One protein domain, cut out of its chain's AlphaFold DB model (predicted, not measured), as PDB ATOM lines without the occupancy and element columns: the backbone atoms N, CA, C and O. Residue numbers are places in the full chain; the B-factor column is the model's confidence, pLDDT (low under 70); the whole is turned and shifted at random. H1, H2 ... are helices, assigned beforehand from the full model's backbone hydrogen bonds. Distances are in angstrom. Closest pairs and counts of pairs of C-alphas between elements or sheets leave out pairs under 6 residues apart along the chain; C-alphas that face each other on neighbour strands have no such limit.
ATOM      1  N   ALA A   2     211.938 242.263 200.973       48.66
ATOM      2  CA  ALA A   2     212.699 242.385 199.717       48.66
ATOM      3  C   ALA A   2     213.582 241.163 199.360       48.66
ATOM      4  O   ALA A   2     213.496 240.658 198.247       48.66
ATOM      5  N   ALA A   3     214.337 240.602 200.315       47.03
ATOM      6  CA  ALA A   3     215.213 239.446 200.057       47.03
ATOM      7  C   ALA A   3     214.470 238.171 199.598       47.03
ATOM      8  O   ALA A   3     215.008 237.387 198.820       47.03
ATOM      9  N   LYS A   4     213.213 237.970 200.035       54.69
ATOM     10  CA  LYS A   4     212.404 236.805 199.629       54.69
ATOM     11  C   LYS A   4     211.986 236.878 198.152       54.69
ATOM     12  O   LYS A   4     211.889 235.838 197.512       54.69
ATOM     13  N   ASN A   5     211.804 238.085 197.610       60.69
ATOM     14  CA  ASN A   5     211.454 238.292 196.203       60.69
ATOM     15  C   ASN A   5     212.671 238.130 195.279       60.69
ATOM     16  O   ASN A   5     212.540 237.570 194.200       60.69
ATOM     17  N   ILE A   6     213.864 238.519 195.735       58.88
ATOM     18  CA  ILE A   6     215.105 238.396 194.953       58.88
ATOM     19  C   ILE A   6     215.504 236.925 194.756       58.88
ATOM     20  O   ILE A   6     215.868 236.524 193.656       58.88
ATOM     21  N   ILE A   7     215.369 236.085 195.790       58.25
ATOM     22  CA  ILE A   7     215.589 234.631 195.670       58.25
ATOM     23  C   ILE A   7     214.562 234.001 194.715       58.25
ATOM     24  O   ILE A   7     214.896 233.090 193.960       58.25
ATOM     25  N   ALA A   8     213.318 234.488 194.723       63.84
ATOM     26  CA  ALA A   8     212.296 234.036 193.784       63.84
ATOM     27  C   ALA A   8     212.630 234.436 192.334       63.84
ATOM     28  O   ALA A   8     212.469 233.609 191.442       63.84
ATOM     29  N   ASP A   9     213.151 235.644 192.100       62.00
ATOM     30  CA  ASP A   9     213.572 236.112 190.772       62.00
ATOM     31  C   ASP A   9     214.842 235.412 190.262       62.00
ATOM     32  O   ASP A   9     214.914 235.071 189.081       62.00
ATOM     33  N   LEU A  10     215.804 235.091 191.136       61.97
ATOM     34  CA  LEU A  10     216.977 234.275 190.782       61.97
ATOM     35  C   LEU A  10     216.590 232.843 190.370       61.97
ATOM     36  O   LEU A  10     217.210 232.266 189.479       61.97
ATOM     37  N   ASN A  11     215.530 232.292 190.969       61.62
ATOM     38  CA  ASN A  11     215.014 230.954 190.664       61.62
ATOM     39  C   ASN A  11     214.121 230.886 189.410       61.62
ATOM     40  O   ASN A  11     213.776 229.783 188.989       61.62
ATOM     41  N   LYS A  12     213.748 232.019 188.794       69.38
ATOM     42  CA  LYS A  12     212.940 232.035 187.555       69.38
ATOM     43  C   LYS A  12     213.722 231.606 186.307       69.38
ATOM     44  O   LYS A  12     213.098 231.342 185.285       69.38
ATOM     45  N   GLY A  13     215.055 231.560 186.377       63.56
ATOM     46  CA  GLY A  13     215.922 231.363 185.211       63.56
ATOM     47  C   GLY A  13     216.464 229.950 185.007       63.56
ATOM     48  O   GLY A  13     216.490 229.506 183.875       63.56
ATOM     49  N   GLU A  14     216.902 229.250 186.060       65.44
ATOM     50  CA  GLU A  14     217.467 227.885 186.013       65.44
ATOM     51  C   GLU A  14     217.790 227.426 187.452       65.44
ATOM     52  O   GLU A  14     218.242 228.233 188.270       65.44
ATOM     53  N   LYS A  15     217.583 226.140 187.786       72.38
ATOM     54  CA  LYS A  15     217.943 225.593 189.112       72.38
ATOM     55  C   LYS A  15     219.465 225.576 189.292       72.38
ATOM     56  O   LYS A  15     220.187 225.209 188.368       72.38
ATOM     57  N   LEU A  16     219.941 225.913 190.493       72.50
ATOM     58  CA  LEU A  16     221.353 225.776 190.865       72.50
ATOM     59  C   LEU A  16     221.812 224.318 190.658       72.50
ATOM     60  O   LEU A  16     221.207 223.395 191.208       72.50
ATOM     61  N   ASN A  17     222.870 224.117 189.880       78.38
ATOM     62  CA  ASN A  17     223.535 222.837 189.652       78.38
ATOM     63  C   ASN A  17     225.068 223.021 189.696       78.38
ATOM     64  O   ASN A  17     225.567 224.134 189.873       78.38
ATOM     65  N   GLY A  18     225.821 221.924 189.582       77.88
ATOM     66  CA  GLY A  18     227.288 221.964 189.656       77.88
ATOM     67  C   GLY A  18     227.935 222.830 188.569       77.88
ATOM     68  O   GLY A  18     228.917 223.517 188.840       77.88
ATOM     69  N   ASP A  19     227.338 222.868 187.378       82.25
ATOM     70  CA  ASP A  19     227.907 223.540 186.205       82.25
ATOM     71  C   ASP A  19     227.630 225.054 186.196       82.25
ATOM     72  O   ASP A  19     228.421 225.836 185.666       82.25
ATOM     73  N   ASN A  20     226.537 225.501 186.829       83.00
ATOM     74  CA  ASN A  20     226.120 226.907 186.858       83.00
ATOM     75  C   ASN A  20     226.448 227.644 188.172       83.00
ATOM     76  O   ASN A  20     226.129 228.834 188.305       83.00
ATOM     77  N   TYR A  21     227.145 226.989 189.109       82.62
ATOM     78  CA  TYR A  21     227.536 227.558 190.404       82.62
ATOM     79  C   TYR A  21     228.261 228.904 190.267       82.62
ATOM     80  O   TYR A  21     227.905 229.871 190.937       82.62
ATOM     81  N   ASN A  22     229.236 229.003 189.357       82.81
ATOM     82  CA  ASN A  22     230.031 230.224 189.171       82.81
ATOM     83  C   ASN A  22     229.178 231.425 188.731       82.81
ATOM     84  O   ASN A  22     229.428 232.560 189.143       82.81
ATOM     85  N   ILE A  23     228.154 231.180 187.909       81.00
ATOM     86  CA  ILE A  23     227.230 232.211 187.423       81.00
ATOM     87  C   ILE A  23     226.320 232.664 188.566       81.00
ATOM     88  O   ILE A  23     226.143 233.863 188.782       81.00
ATOM     89  N   TRP A  24     225.782 231.714 189.330       81.50
ATOM     90  CA  TRP A  24     224.967 231.996 190.509       81.50
ATOM     91  C   TRP A  24     225.743 232.747 191.590       81.50
ATOM     92  O   TRP A  24     225.241 233.741 192.109       81.50
ATOM     93  N   HIS A  25     226.980 232.341 191.878       81.62
ATOM     94  CA  HIS A  25     227.851 233.012 192.839       81.62
ATOM     95  C   HIS A  25     228.094 234.473 192.444       81.62
ATOM     96  O   HIS A  25     227.926 235.361 193.273       81.62
ATOM     97  N   ARG A  26     228.406 234.753 191.168       83.94
ATOM     98  CA  ARG A  26     228.575 236.134 190.675       83.94
ATOM     99  C   ARG A  26     227.297 236.963 190.790       83.94
ATOM    100  O   ARG A  26     227.366 238.103 191.234       83.94
ATOM    101  N   LYS A  27     226.135 236.396 190.440       80.12
ATOM    102  CA  LYS A  27     224.836 237.073 190.608       80.12
ATOM    103  C   LYS A  27     224.551 237.388 192.076       80.12
ATOM    104  O   LYS A  27     224.086 238.477 192.390       80.12
ATOM    105  N   PHE A  28     224.843 236.447 192.972       81.81
ATOM    106  CA  PHE A  28     224.619 236.618 194.404       81.81
ATOM    107  C   PHE A  28     225.554 237.671 195.005       81.81
ATOM    108  O   PHE A  28     225.095 238.517 195.763       81.81
ATOM    109  N   GLN A  29     226.834 237.660 194.623       81.56
ATOM    110  CA  GLN A  29     227.806 238.680 195.027       81.56
ATOM    111  C   GLN A  29     227.381 240.074 194.560       81.56
ATOM    112  O   GLN A  29     227.298 240.973 195.384       81.56
ATOM    113  N   PHE A  30     226.992 240.229 193.290       82.38
ATOM    114  CA  PHE A  30     226.508 241.508 192.760       82.38
ATOM    115  C   PHE A  30     225.307 242.049 193.550       82.38
ATOM    116  O   PHE A  30     225.258 243.221 193.902       82.38
ATOM    117  N   ILE A  31     224.352 241.181 193.894       79.50
ATOM    118  CA  ILE A  31     223.187 241.565 194.699       79.50
ATOM    119  C   ILE A  31     223.593 241.947 196.126       79.50
ATOM    120  O   ILE A  31     223.048 242.902 196.675       79.50
ATOM    121  N   LEU A  32     224.508 241.205 196.756       81.25
ATOM    122  CA  LEU A  32     224.990 241.520 198.103       81.25
ATOM    123  C   LEU A  32     225.729 242.859 198.131       81.25
ATOM    124  O   LEU A  32     225.411 243.695 198.974       81.25
ATOM    125  N   GLU A  33     226.635 243.075 197.177       83.31
ATOM    126  CA  GLU A  33     227.315 244.351 196.960       83.31
ATOM    127  C   GLU A  33     226.294 245.466 196.727       83.31
ATOM    128  O   GLU A  33     226.429 246.551 197.292       83.31
ATOM    129  N   GLU A  34     225.218 245.198 195.976       82.19
ATOM    130  CA  GLU A  34     224.197 246.209 195.748       82.19
ATOM    131  C   GLU A  34     223.415 246.571 197.025       82.19
ATOM    132  O   GLU A  34     223.118 247.736 197.306       82.19
ATOM    133  N   GLN A  35     223.057 245.574 197.834       80.75
ATOM    134  CA  GLN A  35     222.399 245.829 199.116       80.75
ATOM    135  C   GLN A  35     223.325 246.613 200.050       80.75
ATOM    136  O   GLN A  35     222.877 247.549 200.715       80.75
ATOM    137  N   GLU A  36     224.608 246.259 200.087       78.12
ATOM    138  CA  GLU A  36     225.613 246.940 200.896       78.12
ATOM    139  C   GLU A  36     225.818 248.394 200.445       78.12
ATOM    140  O   GLU A  36     225.838 249.294 201.289       78.12
ATOM    141  N   TRP A  37     225.855 248.657 199.132       85.06
ATOM    142  CA  TRP A  37     225.913 250.019 198.587       85.06
ATOM    143  C   TRP A  37     224.712 250.854 199.050       85.06
ATOM    144  O   TRP A  37     224.898 251.951 199.579       85.06
ATOM    145  N   MET A  38     223.485 250.330 198.907       80.19
ATOM    146  CA  MET A  38     222.265 251.057 199.279       80.19
ATOM    147  C   MET A  38     222.215 251.348 200.780       80.19
ATOM    148  O   MET A  38     221.847 252.451 201.190       80.19
ATOM    149  N   TRP A  39     222.607 250.378 201.610       77.75
ATOM    150  CA  TRP A  39     222.692 250.564 203.058       77.75
ATOM    151  C   TRP A  39     223.730 251.615 203.446       77.75
ATOM    152  O   TRP A  39     223.445 252.465 204.293       77.75
ATOM    153  N   ASN A  40     224.903 251.602 202.813       79.50
ATOM    154  CA  ASN A  40     225.945 252.593 203.055       79.50
ATOM    155  C   ASN A  40     225.509 253.997 202.613       79.50
ATOM    156  O   ASN A  40     225.684 254.945 203.377       79.50
ATOM    157  N   ALA A  41     224.847 254.133 201.461       82.00
ATOM    158  CA  ALA A  41     224.309 255.407 200.986       82.00
ATOM    159  C   ALA A  41     223.228 255.976 201.925       82.00
ATOM    160  O   ALA A  41     223.218 257.170 202.228       82.00
ATOM    161  N   LEU A  42     222.334 255.123 202.444       77.38
ATOM    162  CA  LEU A  42     221.352 255.519 203.460       77.38
ATOM    163  C   LEU A  42     222.029 255.945 204.766       77.38
ATOM    164  O   LEU A  42     221.649 256.952 205.361       77.38
ATOM    165  N   LYS A  43     223.050 255.205 205.206       76.06
ATOM    166  CA  LYS A  43     223.824 255.525 206.409       76.06
ATOM    167  C   LYS A  43     224.589 256.841 206.266       76.06
ATOM    168  O   LYS A  43     224.655 257.605 207.219       76.06
ATOM    169  N   GLU A  44     225.109 257.149 205.088       79.62
ATOM    170  CA  GLU A  44     225.775 258.423 204.819       79.62
ATOM    171  C   GLU A  44     224.784 259.598 204.838       79.62
ATOM    172  O   GLU A  44     225.036 260.622 205.477       79.62
ATOM    173  N   LYS A  45     223.627 259.432 204.182       74.38
ATOM    174  CA  LYS A  45     222.591 260.471 204.056       74.38
ATOM    175  C   LYS A  45     221.824 260.727 205.356       74.38
ATOM    176  O   LYS A  45     221.447 261.866 205.617       74.38
ATOM    177  N   PHE A  46     221.569 259.683 206.143       73.12
ATOM    178  CA  PHE A  46     220.654 259.728 207.294       73.12
ATOM    179  C   PHE A  46     221.254 259.204 208.602       73.12
ATOM    180  O   PHE A  46     220.678 259.423 209.664       73.12
ATOM    181  N   GLY A  47     222.378 258.488 208.553       67.44
ATOM    182  CA  GLY A  47     223.015 257.885 209.729       67.44
ATOM    183  C   GLY A  47     224.021 258.795 210.435       67.44
ATOM    184  O   GLY A  47     224.430 258.485 211.553       67.44
ATOM    185  N   ASN A  48     224.404 259.915 209.823       72.62
ATOM    186  CA  ASN A  48     225.331 260.862 210.428       72.62
ATOM    187  C   ASN A  48     224.580 261.828 211.349       72.62
ATOM    188  O   ASN A  48     223.812 262.681 210.903       72.62
TER     189      ASN A  48
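Overview. This is residues 2 to 48 of the 231 residues of the protein "Zinc finger, CCHC-type" of Corchorus olitorius (UniProt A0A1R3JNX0). One long helix, H2, makes the length of a rod, and the short helix H1 folds back loosely beside its first half, joined to it by a link round one end. Residues 40 to 46, the last part of H2, stick out beyond H1. The printed part has 47 residues with two named helices, H1 then H2, and no named strand, and its class is all helix. It is only just loose, close to extended, with a radius of gyration of the C-alphas of 13.9 A and spans of 44 by 19 by 10 A.

Along the chain. H2, residues 21 to 46, is 37.0 A long, from C-alpha 21 at (227.536, 227.558, 190.404) to C-alpha 46 at (220.654, 259.728, 207.294). H1, residues 2 to 10, is 12.8 A long and begins at C-alpha 2 (212.699, 242.385, 199.717).

Arrangement. H2 and H1 are near each other, with 8 pairs of C-alphas within 10 A and the closest 8.3 A apart. In H1 and H2 every O i to N i+4 pair is within hydrogen-bond range.

Size, cuts and confidence. The C-alphas farthest apart, of Asp 19 and Asn 48, are 44.6 A apart. The printed part has no cut, and the link is short. Residues 2 to 14 and residue 47 have pLDDT under 70.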